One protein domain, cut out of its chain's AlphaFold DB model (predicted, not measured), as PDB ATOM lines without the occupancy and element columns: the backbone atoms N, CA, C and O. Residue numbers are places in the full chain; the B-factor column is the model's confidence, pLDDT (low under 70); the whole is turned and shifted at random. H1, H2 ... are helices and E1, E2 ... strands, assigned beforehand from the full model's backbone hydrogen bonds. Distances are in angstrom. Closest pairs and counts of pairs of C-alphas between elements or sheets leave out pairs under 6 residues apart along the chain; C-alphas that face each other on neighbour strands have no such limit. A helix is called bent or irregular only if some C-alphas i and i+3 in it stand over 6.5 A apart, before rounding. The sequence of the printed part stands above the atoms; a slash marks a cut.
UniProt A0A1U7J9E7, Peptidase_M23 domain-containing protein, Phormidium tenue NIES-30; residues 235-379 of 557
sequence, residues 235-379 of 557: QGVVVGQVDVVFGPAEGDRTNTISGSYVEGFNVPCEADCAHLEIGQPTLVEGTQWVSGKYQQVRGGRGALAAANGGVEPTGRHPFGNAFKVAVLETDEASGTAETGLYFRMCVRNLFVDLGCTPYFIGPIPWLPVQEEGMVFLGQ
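What this domain is: This is residues 235 to 379 of the 557 residues of the protein "Peptidase_M23 domain-containing protein" of Phormidium tenue NIES-30 (UniProt A0A1U7J9E7). Two sheets lie face to face as a sandwich, E3 E2 E1 E11 and E6 E7 E10, with their strands crossed; at one end of the long axis lies the hairpin E8 E9, reached where E7 runs on into E8, with the one helix, H1, packed on E9. The short pair E4 E5 lies between H1 and the sandwich. The printed part has 145 residues in the order E1 E2 E3 E4 H1 E5 E6 E7 E8 E9 E10 E11; the class is mostly strand, with under half of the residues in named elements, and each sheet is antiparallel. The whole is compact, with a radius of gyration of the C-alphas of 14.9 A, and its elongated outline spans 51 by 33 by 26 A.

Where its parts are: E1, residues 238 to 246, begins at C-alpha 238 (-20.282, -15.857, -27.923), is 21.3 A long and bends by 69 degrees at residue 243. E2 is residues 275 to 280, 15.3 A, E3 residues 287 to 290, and E4 residues 296 to 298. H1, residues 302 to 310, is irregular: C-alphas 305 and 308 are 8.3 A apart. E5 is residues 311 to 313. E6, residues 323 to 331, is 24.1 A long and E7, residues 336 to 343, 23.6 A. E8 is residues 346 to 348, E9 residues 353 to 356, and E10 residues 361 to 365, 12.1 A. E11, residues 374 to 378, 12.3 A, ends at C-alpha 378 (-18.455, -18.746, -31.818).

How they stand to each other: E1, E2 and E3 form a meander, each strand the antiparallel neighbour of the one before. N 277 and O 244 are 2.9 A apart, and N 289 and O 276 2.9 A. E1 pairs with E11 over residues 238 to 241, where N 240 and O 375 are 2.9 A apart. This strongly twisted sheet makes a sandwich, two sheets face to face, with E6 E7 E10, the strands at 67 degrees; the closest C-alphas of E1 and E6 are those of Phe 246 and Thr 330, 6.7 A. In the hairpin E6 and E7, N 326 and O 340 are 2.9 A apart; between E7 and E10, N 341 and O 364 are 2.8 A. Between E4 and E5, N 297 and O 312 are 2.8 A apart. In the hairpin E8 and E9, N 354 and O 347 are 2.9 A apart. The closest C-alphas of H1 and E9 are those of Gly 302 and Gly 355, 4.3 A. In H1, 0 of 5 O i to N i+4 pairs are within hydrogen-bond range, and 4 of 6 O i to N i+3 pairs.

The domain as a whole: The two C-alphas farthest apart are those of Ala 333 and Phe 351, 53.3 A. The printed part has no cut. The link E1 to E2 is long, 28 residues. The mean pLDDT of the printed part is 92.3; residues 235 to 236 and 349 to 352 are under 70.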
ATOM      1  N   GLN A 235     -27.294 -18.493 -33.169       58.69
ATOM      2  CA  GLN A 235     -27.686 -18.902 -31.817       58.69
ATOM      3  C   GLN A 235     -26.522 -19.557 -31.061       58.69
ATOM      4  O   GLN A 235     -25.824 -20.420 -31.584       58.69
ATOM      5  N   GLY A 236     -26.333 -19.169 -29.796       64.31
ATOM      6  CA  GLY A 236     -25.262 -19.712 -28.950       64.31
ATOM      7  C   GLY A 236     -23.860 -19.204 -29.300       64.31
ATOM      8  O   GLY A 236     -22.878 -19.731 -28.777       64.31
ATOM      9  N   VAL A 237     -23.763 -18.188 -30.162       77.12
ATOM     10  CA  VAL A 237     -22.502 -17.539 -30.517       77.12
ATOM     11  C   VAL A 237     -22.088 -16.586 -29.404       77.12
ATOM     12  O   VAL A 237     -22.829 -15.667 -29.050       77.12
ATOM     13  N   VAL A 238     -20.895 -16.801 -28.854       85.00
ATOM     14  CA  VAL A 238     -20.282 -15.857 -27.923       85.00
ATOM     15  C   VAL A 238     -19.685 -14.708 -28.725       85.00
ATOM     16  O   VAL A 238     -19.008 -14.920 -29.732       85.00
ATOM     17  N   VAL A 239     -19.948 -13.493 -28.261       89.81
ATOM     18  CA  VAL A 239     -19.325 -12.266 -28.753       89.81
ATOM     19  C   VAL A 239     -18.366 -11.800 -27.673       89.81
ATOM     20  O   VAL A 239     -18.736 -11.802 -26.497       89.81
ATOM     21  N   GLY A 240     -17.142 -11.469 -28.068       91.94
ATOM     22  CA  GLY A 240     -16.146 -10.908 -27.174       91.94
ATOM     23  C   GLY A 240     -15.759  -9.496 -27.574       91.94
ATOM     24  O   GLY A 240     -15.866  -9.140 -28.744       91.94
ATOM     25  N   GLN A 241     -15.316  -8.709 -26.602       94.12
ATOM     26  CA  GLN A 241     -14.701  -7.414 -26.862       94.12
ATOM     27  C   GLN A 241     -13.195  -7.614 -27.026       94.12
ATOM     28  O   GLN A 241     -12.575  -8.289 -26.201       94.12
ATOM     29  N   VAL A 242     -12.624  -7.051 -28.085       96.25
ATOM     30  CA  VAL A 242     -11.174  -7.030 -28.288       96.25
ATOM     31  C   VAL A 242     -10.571  -5.994 -27.353       96.25
ATOM     32  O   VAL A 242     -10.975  -4.838 -27.396       96.25
ATOM     33  N   ASP A 243      -9.645  -6.422 -26.503       96.44
ATOM     34  CA  ASP A 243      -8.908  -5.542 -25.593       96.44
ATOM     35  C   ASP A 243      -7.732  -4.915 -26.346       96.44
ATOM     36  O   ASP A 243      -7.716  -3.717 -26.606       96.44
ATOM     37  N   VAL A 244      -6.809  -5.763 -26.813       96.94
ATOM     38  CA  VAL A 244      -5.574  -5.340 -27.482       96.94
ATOM     39  C   VAL A 244      -5.311  -6.187 -28.723       96.94
ATOM     40  O   VAL A 244      -5.610  -7.388 -28.762       96.94
ATOM     41  N   VAL A 245      -4.734  -5.565 -29.750       97.44
ATOM     42  CA  VAL A 245      -4.229  -6.250 -30.942       97.44
ATOM     43  C   VAL A 245      -2.708  -6.343 -30.884       97.44
ATOM     44  O   VAL A 245      -2.016  -5.327 -30.863       97.44
ATOM     45  N   PHE A 246      -2.188  -7.570 -30.929       97.50
ATOM     46  CA  PHE A 246      -0.754  -7.851 -30.940       97.50
ATOM     47  C   PHE A 246      -0.285  -8.402 -32.287       97.50
ATOM     48  O   PHE A 246      -0.977  -9.163 -32.962       97.50
ATOM     49  N   GLY A 247       0.936  -8.040 -32.642       95.06
ATOM     50  CA  GLY A 247       1.653  -8.395 -33.849       95.06
ATOM     51  C   GLY A 247       2.577  -9.598 -33.665       95.06
ATOM     52  O   GLY A 247       2.632 -10.222 -32.604       95.06
ATOM     53  N   PRO A 248       3.336  -9.953 -34.712       93.31
ATOM     54  CA  PRO A 248       4.100 -11.199 -34.754       93.31
ATOM     55  C   PRO A 248       5.328 -11.210 -33.831       93.31
ATOM     56  O   PRO A 248       5.984 -12.232 -33.705       93.31
ATOM     57  N   ALA A 249       5.668 -10.104 -33.163       94.25
ATOM     58  CA  ALA A 249       6.763 -10.103 -32.191       94.25
ATOM     59  C   ALA A 249       6.454 -10.951 -30.938       94.25
ATOM     60  O   ALA A 249       7.375 -11.314 -30.203       94.25
ATOM     61  N   GLU A 250       5.179 -11.269 -30.699       93.25
ATOM     62  CA  GLU A 250       4.745 -12.116 -29.592       93.25
ATOM     63  C   GLU A 250       5.118 -13.598 -29.787       93.25
ATOM     64  O   GLU A 250       5.222 -14.116 -30.900       93.25
ATOM     65  N   GLY A 251       5.265 -14.313 -28.669       94.12
ATOM     66  CA  GLY A 251       5.593 -15.743 -28.624       94.12
ATOM     67  C   GLY A 251       5.030 -16.426 -27.378       94.12
ATOM     68  O   GLY A 251       4.529 -15.757 -26.471       94.12
ATOM     69  N   ASP A 252       5.104 -17.753 -27.317       95.25
ATOM     70  CA  ASP A 252       4.723 -18.572 -26.152       95.25
ATOM     71  C   ASP A 252       3.310 -18.288 -25.584       95.25
ATOM     72  O   ASP A 252       3.096 -18.191 -24.371       95.25
ATOM     73  N   ARG A 253       2.309 -18.129 -26.457       96.62
ATOM     74  CA  ARG A 253       0.902 -17.944 -26.068       96.62
ATOM     75  C   ARG A 253       0.229 -19.291 -25.820       96.62
ATOM     76  O   ARG A 253       0.161 -20.132 -26.712       96.62
ATOM     77  N   THR A 254      -0.308 -19.492 -24.619       94.81
ATOM     78  CA  THR A 254      -0.920 -20.772 -24.207       94.81
ATOM     79  C   THR A 254      -2.399 -20.674 -23.841       94.81
ATOM     80  O   THR A 254      -3.077 -21.695 -23.849       94.81
ATOM     81  N   ASN A 255      -2.928 -19.475 -23.567       94.88
ATOM     82  CA  ASN A 255      -4.348 -19.258 -23.273       94.88
ATOM     83  C   ASN A 255      -5.131 -18.935 -24.556       94.88
ATOM     84  O   ASN A 255      -5.852 -17.940 -24.648       94.88
ATOM     85  N   THR A 256      -4.919 -19.741 -25.594       95.69
ATOM     86  CA  THR A 256      -5.471 -19.462 -26.917       95.69
ATOM     87  C   THR A 256      -6.906 -19.957 -27.031       95.69
ATOM     88  O   THR A 256      -7.320 -20.882 -26.340       95.69
ATOM     89  N   ILE A 257      -7.668 -19.336 -27.926       95.50
ATOM     90  CA  ILE A 257      -9.023 -19.746 -28.308       95.50
ATOM     91  C   ILE A 257      -9.123 -20.080 -29.805       95.50
ATOM     92  O   ILE A 257     -10.211 -20.183 -30.366       95.50
ATOM     93  N   SER A 258      -7.998 -20.253 -30.485       95.44
ATOM     94  CA  SER A 258      -7.918 -20.584 -31.906       95.44
ATOM     95  C   SER A 258      -7.416 -22.011 -32.126       95.44
ATOM     96  O   SER A 258      -6.653 -22.559 -31.331       95.44
ATOM     97  N   GLY A 259      -7.863 -22.629 -33.219       96.12
ATOM     98  CA  GLY A 259      -7.370 -23.939 -33.632       96.12
ATOM     99  C   GLY A 259      -8.205 -24.561 -34.741       96.12
ATOM    100  O   GLY A 259      -8.575 -23.896 -35.718       96.12
ATOM    101  N   SER A 260      -8.507 -25.848 -34.593       94.94
ATOM    102  CA  SER A 260      -9.305 -26.632 -35.533       94.94
ATOM    103  C   SER A 260     -10.248 -27.597 -34.823       94.94
ATOM    104  O   SER A 260     -10.127 -27.908 -33.642       94.94
ATOM    105  N   TYR A 261     -11.170 -28.173 -35.588       89.44
ATOM    106  CA  TYR A 261     -12.002 -29.276 -35.107       89.44
ATOM    107  C   TYR A 261     -11.231 -30.575 -34.817       89.44
ATOM    108  O   TYR A 261     -11.840 -31.525 -34.319       89.44
ATOM    109  N   VAL A 262      -9.955 -30.661 -35.202       91.50
ATOM    110  CA  VAL A 262      -9.105 -31.849 -35.023       91.50
ATOM    111  C   VAL A 262      -8.211 -31.693 -33.804       91.50
ATOM    112  O   VAL A 262      -8.097 -32.624 -33.016       91.50
ATOM    113  N   GLU A 263      -7.596 -30.524 -33.640       91.69
ATOM    114  CA  GLU A 263      -6.648 -30.259 -32.551       91.69
ATOM    115  C   GLU A 263      -7.299 -29.584 -31.342       91.69
ATOM    116  O   GLU A 263      -6.672 -29.467 -30.293       91.69
ATOM    117  N   GLY A 264      -8.565 -29.184 -31.470       92.25
ATOM    118  CA  GLY A 264      -9.237 -28.330 -30.502       92.25
ATOM    119  C   GLY A 264      -8.993 -26.856 -30.808       92.25
ATOM    120  O   GLY A 264      -8.291 -26.500 -31.753       92.25
ATOM    121  N   PHE A 265      -9.609 -25.987 -30.011       92.94
ATOM    122  CA  PHE A 265      -9.525 -24.534 -30.183       92.94
ATOM    123  C   PHE A 265      -8.677 -23.867 -29.102       92.94
ATOM    124  O   PHE A 265      -8.858 -22.689 -28.866       92.94
ATOM    125  N   ASN A 266      -7.782 -24.603 -28.447       94.62
ATOM    126  CA  ASN A 266      -6.847 -24.065 -27.457       94.62
ATOM    127  C   ASN A 266      -5.405 -24.417 -27.857       94.62
ATOM    128  O   ASN A 266      -4.616 -24.886 -27.038       94.62
ATOM    129  N   VAL A 267      -5.089 -24.307 -29.156       95.94
ATOM    130  CA  VAL A 267      -3.776 -24.692 -29.687       95.94
ATOM    131  C   VAL A 267      -2.750 -23.613 -29.322       95.94
ATOM    132  O   VAL A 267      -2.924 -22.468 -29.753       95.94
ATOM    133  N   PRO A 268      -1.698 -23.923 -28.541       97.19
ATOM    134  CA  PRO A 268      -0.684 -22.938 -28.175       97.19
ATOM    135  C   PRO A 268       0.066 -22.401 -29.394       97.19
ATOM    136  O   PRO A 268       0.214 -23.098 -30.397       97.19
ATOM    137  N   CYS A 269       0.581 -21.182 -29.293       97.50
ATOM    138  CA  CYS A 269       1.455 -20.576 -30.287       97.50
ATOM    139  C   CYS A 269       2.842 -20.325 -29.691       97.50
ATOM    140  O   CYS A 269       2.955 -19.727 -28.626       97.50
ATOM    141  N   GLU A 270       3.891 -20.789 -30.369       95.75
ATOM    142  CA  GLU A 270       5.273 -20.711 -29.873       95.75
ATOM    143  C   GLU A 270       6.003 -19.454 -30.376       95.75
ATOM    144  O   GLU A 270       6.669 -18.778 -29.598       95.75
ATOM    145  N   ALA A 271       5.843 -19.100 -31.653       95.12
ATOM    146  CA  ALA A 271       6.491 -17.952 -32.291       95.12
ATOM    147  C   ALA A 271       5.569 -17.302 -33.333       95.12
ATOM    148  O   ALA A 271       4.627 -17.943 -33.802       95.12
ATOM    149  N   ASP A 272       5.862 -16.051 -33.698       96.12
ATOM    150  CA  ASP A 272       5.082 -15.248 -34.650       96.12
ATOM    151  C   ASP A 272       3.599 -15.125 -34.250       96.12
ATOM    152  O   ASP A 272       2.684 -15.179 -35.075       96.12
ATOM    153  N   CYS A 273       3.345 -14.971 -32.949       96.44
ATOM    154  CA  CYS A 273       2.020 -15.107 -32.351       96.44
ATOM    155  C   CYS A 273       1.193 -13.826 -32.427       96.44
ATOM    156  O   CYS A 273       0.649 -13.393 -31.415       96.44
ATOM    157  N   ALA A 274       1.058 -13.241 -33.616       98.00
ATOM    158  CA  ALA A 274       0.098 -12.166 -33.844       98.00
ATOM    159  C   ALA A 274      -1.315 -12.632 -33.444       98.00
ATOM    160  O   ALA A 274      -1.729 -13.735 -33.819       98.00
ATOM    161  N   HIS A 275      -2.043 -11.848 -32.651       98.19
ATOM    162  CA  HIS A 275      -3.322 -12.276 -32.082       98.19
ATOM    163  C   HIS A 275      -4.214 -11.117 -31.637       98.19
ATOM    164  O   HIS A 275      -3.769  -9.991 -31.434       98.19
ATOM    165  N   LEU A 276      -5.491 -11.441 -31.441       98.31
ATOM    166  CA  LEU A 276      -6.438 -10.605 -30.708       98.31
ATOM    167  C   LEU A 276      -6.482 -11.075 -29.257       98.31
ATOM    168  O   LEU A 276      -6.763 -12.255 -29.018       98.31
ATOM    169  N   GLU A 277      -6.246 -10.183 -28.302       97.88
ATOM    170  CA  GLU A 277      -6.565 -10.443 -26.902       97.88
ATOM    171  C   GLU A 277      -8.023 -10.064 -26.629       97.88
ATOM    172  O   GLU A 277      -8.489  -8.981 -26.988       97.88
ATOM    173  N   ILE A 278      -8.776 -10.983 -26.028       97.06
ATOM    174  CA  ILE A 278     -10.190 -10.781 -25.719       97.06
ATOM    175  C   ILE A 278     -10.326 -10.334 -24.265       97.06
ATOM    176  O   ILE A 278      -9.969 -11.079 -23.358       97.06
ATOM    177  N   GLY A 279     -10.887  -9.150 -24.032       91.50
ATOM    178  CA  GLY A 279     -11.059  -8.588 -22.687       91.50
ATOM    179  C   GLY A 279     -12.382  -8.962 -22.023       91.50
ATOM    180  O   GLY A 279     -12.476  -9.039 -20.804       91.50
ATOM    181  N   GLN A 280     -13.434  -9.213 -22.806       87.06
ATOM    182  CA  GLN A 280     -14.774  -9.517 -22.287       87.06
ATOM    183  C   GLN A 280     -15.528 -10.500 -23.188       87.06
ATOM    184  O   GLN A 280     -15.200 -10.596 -24.368       87.06
ATOM    185  N   PRO A 281     -16.580 -11.184 -22.686       87.75
ATOM    186  CA  PRO A 281     -16.978 -11.284 -21.274       87.75
ATOM    187  C   PRO A 281     -15.956 -12.078 -20.444       87.75
ATOM    188  O   PRO A 281     -15.139 -12.791 -21.011       87.75
ATOM    189  N   THR A 282     -16.064 -12.058 -19.110       84.06
ATOM    190  CA  THR A 282     -15.163 -12.777 -18.171       84.06
ATOM    191  C   THR A 282     -14.930 -14.257 -18.510       84.06
ATOM    192  O   THR A 282     -13.923 -14.838 -18.127       84.06
ATOM    193  N   LEU A 283     -15.844 -14.895 -19.253       86.44
ATOM    194  CA  LEU A 283     -15.668 -16.267 -19.744       86.44
ATOM    195  C   LEU A 283     -14.460 -16.437 -20.689       86.44
ATOM    196  O   LEU A 283     -13.917 -17.534 -20.766       86.44
ATOM    197  N   VAL A 284     -14.101 -15.396 -21.437       90.00
ATOM    198  CA  VAL A 284     -13.049 -15.374 -22.473       90.00
ATOM    199  C   VAL A 284     -12.002 -14.289 -22.215       90.00
ATOM    200  O   VAL A 284     -11.150 -14.046 -23.062       90.00
ATOM    201  N   GLU A 285     -12.065 -13.640 -21.058       93.50
ATOM    202  CA  GLU A 285     -11.139 -12.582 -20.664       93.50
ATOM    203  C   GLU A 285      -9.695 -13.106 -20.593       93.50
ATOM    204  O   GLU A 285      -9.428 -14.170 -20.024       93.50
ATOM    205  N   GLY A 286      -8.771 -12.374 -21.218       93.00
ATOM    206  CA  GLY A 286      -7.354 -12.714 -21.339       93.00
ATOM    207  C   GLY A 286      -7.052 -13.871 -22.296       93.00
ATOM    208  O   GLY A 286      -5.954 -14.432 -22.242       93.00
ATOM    209  N   THR A 287      -8.014 -14.299 -23.125       96.62
ATOM    210  CA  THR A 287      -7.776 -15.346 -24.136       96.62
ATOM    211  C   THR A 287      -7.244 -14.771 -25.445       96.62
ATOM    212  O   THR A 287      -7.593 -13.655 -25.826       96.62
ATOM    213  N   GLN A 288      -6.414 -15.544 -26.153       97.31
ATOM    214  CA  GLN A 288      -5.780 -15.120 -27.406       97.31
ATOM    215  C   GLN A 288      -6.387 -15.813 -28.630       97.31
ATOM    216  O   GLN A 288      -6.296 -17.034 -28.781       97.31
ATOM    217  N   TRP A 289      -6.949 -15.051 -29.566       97.81
ATOM    218  CA  TRP A 289      -7.260 -15.560 -30.902       97.81
ATOM    219  C   TRP A 289      -6.045 -15.362 -31.810       97.81
ATOM    220  O   TRP A 289      -5.850 -14.286 -32.373       97.81
ATOM    221  N   VAL A 290      -5.235 -16.412 -31.955       98.44
ATOM    222  CA  VAL A 290      -3.997 -16.394 -32.748       98.44
ATOM    223  C   VAL A 290      -4.301 -16.332 -34.246       98.44
ATOM    224  O   VAL A 290      -5.271 -16.921 -34.729       98.44
ATOM    225  N   SER A 291      -3.459 -15.608 -34.981       98.25
ATOM    226  CA  SER A 291      -3.524 -15.468 -36.430       98.25
ATOM    227  C   SER A 291      -3.278 -16.786 -37.165       98.25
ATOM    228  O   SER A 291      -2.262 -17.465 -36.992       98.25
ATOM    229  N   GLY A 292      -4.214 -17.105 -38.059       97.25
ATOM    230  CA  GLY A 292      -4.139 -18.236 -38.980       97.25
ATOM    231  C   GLY A 292      -3.124 -18.043 -40.100       97.25
ATOM    232  O   GLY A 292      -2.719 -19.022 -40.728       97.25
ATOM    233  N   LYS A 293      -2.680 -16.802 -40.339       95.62
ATOM    234  CA  LYS A 293      -1.623 -16.520 -41.311       95.62
ATOM    235  C   LYS A 293      -0.275 -17.076 -40.852       95.62
ATOM    236  O   LYS A 293       0.465 -17.617 -41.670       95.62
ATOM    237  N   TYR A 294       0.027 -16.966 -39.559       95.44
ATOM    238  CA  TYR A 294       1.313 -17.384 -38.990       95.44
ATOM    239  C   TYR A 294       1.279 -18.801 -38.405       95.44
ATOM    240  O   TYR A 294       2.315 -19.460 -38.341       95.44
ATOM    241  N   GLN A 295       0.097 -19.316 -38.044       97.44
ATOM    242  CA  GLN A 295      -0.056 -20.655 -37.479       97.44
ATOM    243  C   GLN A 295      -1.010 -21.543 -38.293       97.44
ATOM    244  O   GLN A 295      -2.208 -21.274 -38.422       97.44
ATOM    245  N   GLN A 296      -0.478 -22.675 -38.758       97.19
ATOM    246  CA  GLN A 296      -1.236 -23.788 -39.331       97.19
ATOM    247  C   GLN A 296      -1.437 -24.889 -38.282       97.19
ATOM    248  O   GLN A 296      -0.548 -25.160 -37.475       97.19
ATOM    249  N   VAL A 297      -2.593 -25.543 -38.320       97.19
ATOM    250  CA  VAL A 297      -3.001 -26.630 -37.417       97.19
ATOM    251  C   VAL A 297      -3.508 -27.810 -38.232       97.19
ATOM    252  O   VAL A 297      -3.952 -27.638 -39.371       97.19
ATOM    253  N   ARG A 298      -3.475 -29.027 -37.679       97.25
ATOM    254  CA  ARG A 298      -4.067 -30.178 -38.387       97.25
ATOM    255  C   ARG A 298      -5.564 -29.964 -38.572       97.25
ATOM    256  O   ARG A 298      -6.251 -29.510 -37.658       97.25
ATOM    257  N   GLY A 299      -6.074 -30.319 -39.742       94.88
ATOM    258  CA  GLY A 299      -7.462 -30.108 -40.135       94.88
ATOM    259  C   GLY A 299      -8.051 -31.300 -40.875       94.88
ATOM    260  O   GLY A 299      -7.383 -32.303 -41.121       94.88
ATOM    261  N   GLY A 300      -9.324 -31.175 -41.240       91.56
ATOM    262  CA  GLY A 300     -10.039 -32.206 -41.991       91.56
ATOM    263  C   GLY A 300     -10.338 -33.491 -41.208       91.56
ATOM    264  O   GLY A 300      -9.910 -33.701 -40.076       91.56
ATOM    265  N   ARG A 301     -11.173 -34.354 -41.787       90.25
ATOM    266  CA  ARG A 301     -11.631 -35.624 -41.204       90.25
ATOM    267  C   ARG A 301     -11.870 -36.648 -42.311       90.25
ATOM    268  O   ARG A 301     -12.216 -36.275 -43.427       90.25
ATOM    269  N   GLY A 302     -11.756 -37.933 -41.982       89.12
ATOM    270  CA  GLY A 302     -12.035 -39.023 -42.921       89.12
ATOM    271  C   GLY A 302     -11.042 -39.097 -44.084       89.12
ATOM    272  O   GLY A 302      -9.899 -38.657 -43.967       89.12
ATOM    273  N   ALA A 303     -11.483 -39.664 -45.208       86.88
ATOM    274  CA  ALA A 303     -10.673 -39.807 -46.419       86.88
ATOM    275  C   ALA A 303     -10.263 -38.450 -47.022       86.88
ATOM    276  O   ALA A 303      -9.219 -38.353 -47.664       86.88
ATOM    277  N   LEU A 304     -11.050 -37.398 -46.776       89.75
ATOM    278  CA  LEU A 304     -10.769 -36.043 -47.255       89.75
ATOM    279  C   LEU A 304      -9.724 -35.290 -46.421       89.75
ATOM    280  O   LEU A 304      -9.239 -34.247 -46.860       89.75
ATOM    281  N   ALA A 305      -9.333 -35.806 -45.251       91.12
ATOM    282  CA  ALA A 305      -8.400 -35.121 -44.355       91.12
ATOM    283  C   ALA A 305      -7.026 -34.858 -44.984       91.12
ATOM    284  O   ALA A 305      -6.346 -33.939 -44.561       91.12
ATOM    285  N   ALA A 306      -6.607 -35.636 -45.985       89.00
ATOM    286  CA  ALA A 306      -5.305 -35.468 -46.632       89.00
ATOM    287  C   ALA A 306      -5.235 -34.268 -47.599       89.00
ATOM    288  O   ALA A 306      -4.141 -33.899 -48.031       89.00
ATOM    289  N   ALA A 307      -6.375 -33.663 -47.954       88.00
ATOM    290  CA  ALA A 307      -6.402 -32.473 -48.800       88.00
ATOM    291  C   ALA A 307      -5.575 -31.338 -48.171       88.00
ATOM    292  O   ALA A 307      -5.515 -31.213 -46.951       88.00
ATOM    293  N   ASN A 308      -4.913 -30.529 -49.004       88.12
ATOM    294  CA  ASN A 308      -4.045 -29.432 -48.555       88.12
ATOM    295  C   ASN A 308      -2.963 -29.857 -47.531       88.12
ATOM    296  O   ASN A 308      -2.646 -29.131 -46.594       88.12
ATOM    297  N   GLY A 309      -2.435 -31.083 -47.644       90.19
ATOM    298  CA  GLY A 309      -1.443 -31.609 -46.696       90.19
ATOM    299  C   GLY A 309      -1.993 -31.889 -45.289       90.19
ATOM    300  O   GLY A 309      -1.213 -32.141 -44.374       90.19
ATOM    301  N   GLY A 310      -3.316 -31.859 -45.109       94.12
ATOM    302  CA  GLY A 310      -3.983 -32.110 -43.833       94.12
ATOM    303  C   GLY A 310      -3.869 -30.992 -42.811       94.12
ATOM    304  O   GLY A 310      -4.057 -31.234 -41.617       94.12
ATOM    305  N   VAL A 311      -3.581 -29.775 -43.271       96.44
ATOM    306  CA  VAL A 311      -3.487 -28.587 -42.425       96.44
ATOM    307  C   VAL A 311      -4.425 -27.479 -42.892       96.44
ATOM    308  O   VAL A 311      -4.806 -27.399 -44.063       96.44
ATOM    309  N   GLU A 312      -4.811 -26.639 -41.942       97.56
ATOM    310  CA  GLU A 312      -5.618 -25.437 -42.126       97.56
ATOM    311  C   GLU A 312      -5.092 -24.312 -41.222       97.56
ATOM    312  O   GLU A 312      -4.510 -24.600 -40.172       97.56
ATOM    313  N   PRO A 313      -5.328 -23.035 -41.563       97.94
ATOM    314  CA  PRO A 313      -5.035 -21.926 -40.666       97.94
ATOM    315  C   PRO A 313      -5.769 -22.101 -39.334       97.94
ATOM    316  O   PRO A 313      -6.933 -22.531 -39.291       97.94
ATOM    317  N   THR A 314      -5.104 -21.749 -38.234       98.06
ATOM    318  CA  THR A 314      -5.768 -21.642 -36.932       98.06
ATOM    319  C   THR A 314      -6.871 -20.582 -37.004       98.06
ATOM    320  O   THR A 314      -6.771 -19.586 -37.720       98.06
ATOM    321  N   GLY A 315      -7.982 -20.808 -36.313       97.38
ATOM    322  CA  GLY A 315      -9.100 -19.869 -36.349       97.38
ATOM    323  C   GLY A 315     -10.311 -20.369 -35.585       97.38
ATOM    324  O   GLY A 315     -10.194 -21.272 -34.753       97.38
ATOM    325  N   ARG A 316     -11.476 -19.780 -35.868       94.94
ATOM    326  CA  ARG A 316     -12.745 -20.082 -35.189       94.94
ATOM    327  C   ARG A 316     -13.918 -20.210 -36.151       94.94
ATOM    328  O   ARG A 316     -13.821 -19.899 -37.332       94.94
ATOM    329  N   HIS A 317     -15.046 -20.667 -35.614       93.19
ATOM    330  CA  HIS A 317     -16.278 -20.948 -36.356       93.19
ATOM    331  C   HIS A 317     -17.455 -20.157 -35.774       93.19
ATOM    332  O   HIS A 317     -18.369 -20.745 -35.191       93.19
ATOM    333  N   PRO A 318     -17.433 -18.816 -35.870       91.06
ATOM    334  CA  PRO A 318     -18.476 -17.982 -35.283       91.06
ATOM    335  C   PRO A 318     -19.865 -18.213 -35.868       91.06
ATOM    336  O   PRO A 318     -20.850 -17.960 -35.186       91.06
ATOM    337  N   PHE A 319     -19.948 -18.716 -37.099       89.31
ATOM    338  CA  PHE A 319     -21.194 -18.831 -37.855       89.31
ATOM    339  C   PHE A 319     -21.461 -20.270 -38.316       89.31
ATOM    340  O   PHE A 319     -22.052 -20.510 -39.365       89.31
ATOM    341  N   GLY A 320     -21.006 -21.243 -37.525       87.56
ATOM    342  CA  GLY A 320     -21.130 -22.661 -37.843       87.56
ATOM    343  C   GLY A 320     -19.977 -23.189 -38.694       87.56
ATOM    344  O   GLY A 320     -18.889 -22.622 -38.742       87.56
ATOM    345  N   ASN A 321     -20.194 -24.340 -39.318       87.06
ATOM    346  CA  ASN A 321     -19.151 -25.134 -39.970       87.06
ATOM    347  C   ASN A 321     -19.039 -24.903 -41.490       87.06
ATOM    348  O   ASN A 321     -18.321 -25.646 -42.162       87.06
ATOM    349  N   ALA A 322     -19.759 -23.913 -42.026       89.75
ATOM    350  CA  ALA A 322     -19.723 -23.576 -43.445       89.75
ATOM    351  C   ALA A 322     -18.364 -23.000 -43.859       89.75
ATOM    352  O   ALA A 322     -17.834 -23.329 -44.917       89.75
ATOM    353  N   PHE A 323     -17.780 -22.184 -42.986       95.56
ATOM    354  CA  PHE A 323     -16.472 -21.581 -43.168       95.56
ATOM    355  C   PHE A 323     -15.802 -21.338 -41.814       95.56
ATOM    356  O   PHE A 323     -16.459 -21.184 -40.781       95.56
ATOM    357  N   LYS A 324     -14.474 -21.288 -41.830       97.44
ATOM    358  CA  LYS A 324     -13.642 -20.826 -40.724       97.44
ATOM    359  C   LYS A 324     -13.361 -19.338 -40.896       97.44
ATOM    360  O   LYS A 324     -13.062 -18.897 -41.999       97.44
ATOM    361  N   VAL A 325     -13.397 -18.593 -39.797       98.00
ATOM    362  CA  VAL A 325     -12.858 -17.234 -39.712       98.00
ATOM    363  C   VAL A 325     -11.464 -17.318 -39.101       98.00
ATOM    364  O   VAL A 325     -11.287 -17.900 -38.027       98.00
ATOM    365  N   ALA A 326     -10.472 -16.753 -39.777       98.31
ATOM    366  CA  ALA A 326      -9.106 -16.649 -39.285       98.31
ATOM    367  C   ALA A 326      -8.687 -15.179 -39.224       98.31
ATOM    368  O   ALA A 326      -9.034 -14.397 -40.107       98.31
ATOM    369  N   VAL A 327      -7.931 -14.817 -38.190       98.31
ATOM    370  CA  VAL A 327      -7.200 -13.545 -38.167       98.31
ATOM    371  C   VAL A 327      -6.046 -13.677 -39.159       98.31
ATOM    372  O   VAL A 327      -5.361 -14.702 -39.163       98.31
ATOM    373  N   LEU A 328      -5.885 -12.685 -40.029       96.56
ATOM    374  CA  LEU A 328      -4.844 -12.636 -41.049       96.56
ATOM    375  C   LEU A 328      -3.713 -11.734 -40.550       96.56
ATOM    376  O   LEU A 328      -2.847 -12.187 -39.801       96.56
ATOM    377  N   GLU A 329      -3.759 -10.460 -40.921       94.56
ATOM    378  CA  GLU A 329      -2.817  -9.434 -40.490       94.56
ATOM    379  C   GLU A 329      -3.324  -8.669 -39.275       94.56
ATOM    380  O   GLU A 329      -4.523  -8.464 -39.099       94.56
ATOM    381  N   THR A 330      -2.381  -8.197 -38.469       96.25
ATOM    382  CA  THR A 330      -2.606  -7.334 -37.310       96.25
ATOM    383  C   THR A 330      -1.727  -6.099 -37.446       96.25
ATOM    384  O   THR A 330      -0.550  -6.214 -37.793       96.25
ATOM    385  N   ASP A 331      -2.265  -4.936 -37.117       96.25
ATOM    386  CA  ASP A 331      -1.543  -3.677 -37.010       96.25
ATOM    387  C   ASP A 331      -1.671  -3.152 -35.577       96.25
ATOM    388  O   ASP A 331      -2.658  -2.512 -35.212       96.25
ATOM    389  N   GLU A 332      -0.645  -3.429 -34.766       93.62
ATOM    390  CA  GLU A 332      -0.549  -2.967 -33.374       93.62
ATOM    391  C   GLU A 332      -0.604  -1.438 -33.266       93.62
ATOM    392  O   GLU A 332      -1.105  -0.897 -32.287       93.62
ATOM    393  N   ALA A 333      -0.078  -0.710 -34.259       94.62
ATOM    394  CA  ALA A 333       0.012   0.744 -34.179       94.62
ATOM    395  C   ALA A 333      -1.358   1.414 -34.338       94.62
ATOM    396  O   ALA A 333      -1.583   2.493 -33.783       94.62
ATOM    397  N   SER A 334      -2.254   0.798 -35.110       95.19
ATOM    398  CA  SER A 334      -3.632   1.266 -35.279       95.19
ATOM    399  C   SER A 334      -4.648   0.516 -34.414       95.19
ATOM    400  O   SER A 334      -5.805   0.940 -34.370       95.19
ATOM    401  N   GLY A 335      -4.239  -0.560 -33.734       95.88
ATOM    402  CA  GLY A 335      -5.134  -1.417 -32.958       95.88
ATOM    403  C   GLY A 335      -6.153  -2.130 -33.849       95.88
ATOM    404  O   GLY A 335      -7.328  -2.226 -33.495       95.88
ATOM    405  N   THR A 336      -5.755  -2.554 -35.053       96.69
ATOM    406  CA  THR A 336      -6.669  -3.178 -36.028       96.69
ATOM    407  C   THR A 336      -6.169  -4.526 -36.515       96.69
ATOM    408  O   THR A 336      -4.972  -4.798 -36.531       96.69
ATOM    409  N   ALA A 337      -7.091  -5.386 -36.936       96.56
ATOM    410  CA  ALA A 337      -6.756  -6.648 -37.574       96.56
ATOM    411  C   ALA A 337      -7.703  -6.968 -38.727       96.56
ATOM    412  O   ALA A 337      -8.900  -6.668 -38.699       96.56
ATOM    413  N   GLU A 338      -7.161  -7.638 -39.732       96.31
ATOM    414  CA  GLU A 338      -7.912  -8.176 -40.852       96.31
ATOM    415  C   GLU A 338      -8.299  -9.623 -40.567       96.31
ATOM    416  O   GLU A 338      -7.536 -10.395 -39.980       96.31
ATOM    417  N   THR A 339      -9.491 -10.016 -41.010       97.38
ATOM    418  CA  THR A 339      -9.938 -11.407 -40.929       97.38
ATOM    419  C   THR A 339     -10.274 -11.944 -42.310       97.38
ATOM    420  O   THR A 339     -10.564 -11.188 -43.239       97.38
ATOM    421  N   GLY A 340     -10.216 -13.266 -42.450       97.31
ATOM    422  CA  GLY A 340     -10.521 -13.962 -43.689       97.31
ATOM    423  C   GLY A 340     -11.385 -15.193 -43.469       97.31
ATOM    424  O   GLY A 340     -11.268 -15.878 -42.448       97.31
ATOM    425  N   LEU A 341     -12.240 -15.482 -44.447       98.06
ATOM    426  CA  LEU A 341     -12.988 -16.725 -44.538       98.06
ATOM    427  C   LEU A 341     -12.173 -17.787 -45.272       98.06
ATOM    428  O   LEU A 341     -11.625 -17.529 -46.346       98.06
ATOM    429  N   TYR A 342     -12.182 -18.996 -44.724       98.12
ATOM    430  CA  TYR A 342     -11.723 -20.205 -45.394       98.12
ATOM    431  C   TYR A 342     -12.868 -21.208 -45.463       98.12
ATOM    432  O   TYR A 342     -13.497 -21.506 -44.449       98.12
ATOM    433  N   PHE A 343     -13.123 -21.751 -46.646       97.56
ATOM    434  CA  PHE A 343     -14.136 -22.772 -46.895       97.56
ATOM    435  C   PHE A 343     -13.494 -24.158 -47.001       97.56
ATOM    436  O   PHE A 343     -12.272 -24.308 -47.123       97.56
ATOM    437  N   ARG A 344     -14.335 -25.186 -46.916       94.94
ATOM    438  CA  ARG A 344     -13.953 -26.594 -47.036       94.94
ATOM    439  C   ARG A 344     -15.017 -27.357 -47.807       94.94
ATOM    440  O   ARG A 344     -16.157 -26.914 -47.874       94.94
ATOM    441  N   MET A 345     -14.654 -28.543 -48.270       92.06
ATOM    442  CA  MET A 345     -15.581 -29.500 -48.858       92.06
ATOM    443  C   MET A 345     -15.830 -30.641 -47.869       92.06
ATOM    444  O   MET A 345     -14.887 -31.193 -47.298       92.06
ATOM    445  N   CYS A 346     -17.092 -31.019 -47.688       89.75
ATOM    446  CA  CYS A 346     -17.484 -32.191 -46.910       89.75
ATOM    447  C   CYS A 346     -18.353 -33.106 -47.761       89.75
ATOM    448  O   CYS A 346     -19.232 -32.621 -48.470       89.75
ATOM    449  N   VAL A 347     -18.118 -34.418 -47.694       84.25
ATOM    450  CA  VAL A 347     -18.895 -35.405 -48.456       84.25
ATOM    451  C   VAL A 347     -19.421 -36.475 -47.520       84.25
ATOM    452  O   VAL A 347     -18.675 -37.315 -47.010       84.25
ATOM    453  N   ARG A 348     -20.738 -36.438 -47.318       76.75
ATOM    454  CA  ARG A 348     -21.470 -37.392 -46.497       76.75
ATOM    455  C   ARG A 348     -22.840 -37.654 -47.104       76.75
ATOM    456  O   ARG A 348     -23.661 -36.751 -47.216       76.75
ATOM    457  N   ASN A 349     -23.089 -38.905 -47.456       65.94
ATOM    458  CA  ASN A 349     -24.390 -39.398 -47.880       65.94
ATOM    459  C   ASN A 349     -24.760 -40.660 -47.080       65.94
ATOM    460  O   ASN A 349     -24.015 -41.098 -46.204       65.94
ATOM    461  N   LEU A 350     -25.934 -41.238 -47.353       50.09
ATOM    462  CA  LEU A 350     -26.493 -42.357 -46.580       50.09
ATOM    463  C   LEU A 350     -25.587 -43.604 -46.537       50.09
ATOM    464  O   LEU A 350     -25.690 -44.399 -45.604       50.09
ATOM    465  N   PHE A 351     -24.714 -43.781 -47.531       54.59
ATOM    466  CA  PHE A 351     -23.896 -44.985 -47.697       54.59
ATOM    467  C   PHE A 351     -22.391 -44.720 -47.568       54.59
ATOM    468  O   PHE A 351     -21.625 -45.661 -47.368       54.59
ATOM    469  N   VAL A 352     -21.964 -43.458 -47.674       67.69
ATOM    470  CA  VAL A 352     -20.560 -43.051 -47.712       67.69
ATOM    471  C   VAL A 352     -20.364 -41.779 -46.879       67.69
ATOM    472  O   VAL A 352     -20.938 -40.736 -47.179       67.69
ATOM    473  N   ASP A 353     -19.511 -41.850 -45.854       82.38
ATOM    474  CA  ASP A 353     -19.000 -40.688 -45.113       82.38
ATOM    475  C   ASP A 353     -17.498 -40.555 -45.378       82.38
ATOM    476  O   ASP A 353     -16.687 -41.300 -44.823       82.38
ATOM    477  N   LEU A 354     -17.121 -39.626 -46.258       85.00
ATOM    478  CA  LEU A 354     -15.717 -39.354 -46.583       85.00
ATOM    479  C   LEU A 354     -15.097 -38.313 -45.647       85.00
ATOM    480  O   LEU A 354     -13.886 -38.085 -45.698       85.00
ATOM    481  N   GLY A 355     -15.906 -37.718 -44.770       90.19
ATOM    482  CA  GLY A 355     -15.508 -36.640 -43.884       90.19
ATOM    483  C   GLY A 355     -15.409 -35.298 -44.605       90.19
ATOM    484  O   GLY A 355     -16.226 -34.981 -45.467       90.19
ATOM    485  N   CYS A 356     -14.425 -34.492 -44.212       93.06
ATOM    486  CA  CYS A 356     -14.244 -33.121 -44.683       93.06
ATOM    487  C   CYS A 356     -12.775 -32.846 -44.978       93.06
ATOM    488  O   CYS A 356     -11.895 -33.338 -44.269       93.06
ATOM    489  N   THR A 357     -12.499 -32.000 -45.961       94.56
ATOM    490  CA  THR A 357     -11.166 -31.420 -46.125       94.56
ATOM    491  C   THR A 357     -10.845 -30.498 -44.942       94.56
ATOM    492  O   THR A 357     -11.760 -30.062 -44.226       94.56
ATOM    493  N   PRO A 358      -9.566 -30.150 -44.723       96.81
ATOM    494  CA  PRO A 358      -9.243 -28.944 -43.974       96.81
ATOM    495  C   PRO A 358      -9.907 -27.705 -44.604       96.81
ATOM    496  O   PRO A 358     -10.341 -27.743 -45.760       96.81
ATOM    497  N   TYR A 359     -10.004 -26.605 -43.866       97.56
ATOM    498  CA  TYR A 359     -10.403 -25.313 -44.431       97.56
ATOM    499  C   TYR A 359      -9.235 -24.693 -45.197       97.56
ATOM    500  O   TYR A 359      -8.319 -24.154 -44.588       97.56
ATOM    501  N   PHE A 360      -9.259 -24.783 -46.526       95.62
ATOM    502  CA  PHE A 360      -8.145 -24.351 -47.380       95.62
ATOM    503  C   PHE A 360      -8.566 -23.411 -48.517       95.62
ATOM    504  O   PHE A 360      -7.711 -22.826 -49.174       95.62
ATOM    505  N   ILE A 361      -9.869 -23.257 -48.763       96.12
ATOM    506  CA  ILE A 361     -10.387 -22.461 -49.876       96.12
ATOM    507  C   ILE A 361     -10.549 -21.009 -49.401       96.12
ATOM    508  O   ILE A 361     -11.524 -20.689 -48.723       96.12
ATOM    509  N   GLY A 362      -9.590 -20.141 -49.720       94.94
ATOM    510  CA  GLY A 362      -9.531 -18.751 -49.250       94.94
ATOM    511  C   GLY A 362      -8.099 -18.191 -49.298       94.94
ATOM    512  O   GLY A 362      -7.271 -18.763 -50.006       94.94
ATOM    513  N   PRO A 363      -7.785 -17.117 -48.544       97.12
ATOM    514  CA  PRO A 363      -8.704 -16.328 -47.724       97.12
ATOM    515  C   PRO A 363      -9.567 -15.374 -48.554       97.12
ATOM    516  O   PRO A 363      -9.065 -14.641 -49.410       97.12
ATOM    517  N   ILE A 364     -10.862 -15.335 -48.248       97.38
ATOM    518  CA  ILE A 364     -11.762 -14.258 -48.679       97.38
ATOM    519  C   ILE A 364     -11.785 -13.189 -47.580       97.38
ATOM    520  O   ILE A 364     -12.096 -13.550 -46.444       97.38
ATOM    521  N   PRO A 365     -11.492 -11.907 -47.867       96.56
ATOM    522  CA  PRO A 365     -11.572 -10.834 -46.881       96.56
ATOM    523  C   PRO A 365     -12.910 -10.827 -46.148       96.56
ATOM    524  O   PRO A 365     -13.970 -11.008 -46.749       96.56
ATOM    525  N   TRP A 366     -12.859 -10.610 -44.841       95.31
ATOM    526  CA  TRP A 366     -14.033 -10.592 -43.982       95.31
ATOM    527  C   TRP A 366     -14.074  -9.319 -43.128       95.31
ATOM    528  O   TRP A 366     -13.423  -8.323 -43.440       95.31
ATOM    529  N   LEU A 367     -14.905  -9.310 -42.086       93.12
ATOM    530  CA  LEU A 367     -15.105  -8.159 -41.221       93.12
ATOM    531  C   LEU A 367     -13.795  -7.761 -40.523       93.12
ATOM    532  O   LEU A 367     -13.183  -8.604 -39.858       93.12
ATOM    533  N   PRO A 368     -13.365  -6.494 -40.645       91.50
ATOM    534  CA  PRO A 368     -12.209  -6.014 -39.910       91.50
ATOM    535  C   PRO A 368     -12.523  -5.973 -38.416       91.50
ATOM    536  O   PRO A 368     -13.674  -5.814 -37.998       91.50
ATOM    537  N   VAL A 369     -11.473  -6.091 -37.618       93.88
ATOM    538  CA  VAL A 369     -11.520  -6.030 -36.162       93.88
ATOM    539  C   VAL A 369     -10.730  -4.815 -35.695       93.88
ATOM    540  O   VAL A 369      -9.725  -4.443 -36.299       93.88
ATOM    541  N   GLN A 370     -11.196  -4.196 -34.616       94.69
ATOM    542  CA  GLN A 370     -10.548  -3.063 -33.973       94.69
ATOM    543  C   GLN A 370     -10.581  -3.259 -32.457       94.69
ATOM    544  O   GLN A 370     -11.544  -3.836 -31.943       94.69
ATOM    545  N   GLU A 371      -9.556  -2.770 -31.761       95.44
ATOM    546  CA  GLU A 371      -9.547  -2.634 -30.300       95.44
ATOM    547  C   GLU A 371     -10.818  -1.944 -29.794       95.44
ATOM    548  O   GLU A 371     -11.404  -1.092 -30.468       95.44
ATOM    549  N   GLU A 372     -11.281  -2.367 -28.620       92.06
ATOM    550  CA  GLU A 372     -12.569  -2.022 -28.007       92.06
ATOM    551  C   GLU A 372     -13.808  -2.472 -28.806       92.06
ATOM    552  O   GLU A 372     -14.940  -2.361 -28.322       92.06
ATOM    553  N   GLY A 373     -13.624  -3.007 -30.015       91.69
ATOM    554  CA  GLY A 373     -14.672  -3.527 -30.881       91.69
ATOM    555  C   GLY A 373     -15.159  -4.916 -30.473       91.69
ATOM    556  O   GLY A 373     -14.480  -5.678 -29.788       91.69
ATOM    557  N   MET A 374     -16.360  -5.264 -30.935       92.25
ATOM    558  CA  MET A 374     -16.949  -6.585 -30.719       92.25
ATOM    559  C   MET A 374     -16.572  -7.544 -31.849       92.25
ATOM    560  O   MET A 374     -16.652  -7.191 -33.026       92.25
ATOM    561  N   VAL A 375     -16.233  -8.781 -31.494       93.06
ATOM    562  CA  VAL A 375     -15.918  -9.861 -32.429       93.06
ATOM    563  C   VAL A 375     -16.707 -11.123 -32.086       93.06
ATOM    564  O   VAL A 375     -16.847 -11.522 -30.928       93.06
ATOM    565  N   PHE A 376     -17.240 -11.785 -33.110       92.50
ATOM    566  CA  PHE A 376     -17.929 -13.060 -32.951       92.50
ATOM    567  C   PHE A 376     -16.893 -14.170 -32.772       92.50
ATOM    568  O   PHE A 376     -16.104 -14.447 -33.672       92.50
ATOM    569  N   LEU A 377     -16.910 -14.825 -31.613       91.25
ATOM    570  CA  LEU A 377     -15.961 -15.878 -31.250       91.25
ATOM    571  C   LEU A 377     -16.496 -17.286 -31.547       91.25
ATOM    572  O   LEU A 377     -15.724 -18.241 -31.626       91.25
ATOM    573  N   GLY A 378     -17.814 -17.436 -31.693       87.00
ATOM    574  CA  GLY A 378     -18.455 -18.746 -31.818       87.00
ATOM    575  C   GLY A 378     -18.630 -19.443 -30.477       87.00
ATOM    576  O   GLY A 378     -18.808 -18.807 -29.440       87.00
ATOM    577  N   GLN A 379     -18.627 -20.772 -30.499       82.94
ATOM    578  CA  GLN A 379     -18.736 -21.586 -29.292       82.94
ATOM    579  C   GLN A 379     -17.365 -21.716 -28.604       82.94
ATOM    580  O   GLN A 379     -16.375 -22.048 -29.250       82.94
TER     581      GLN A 379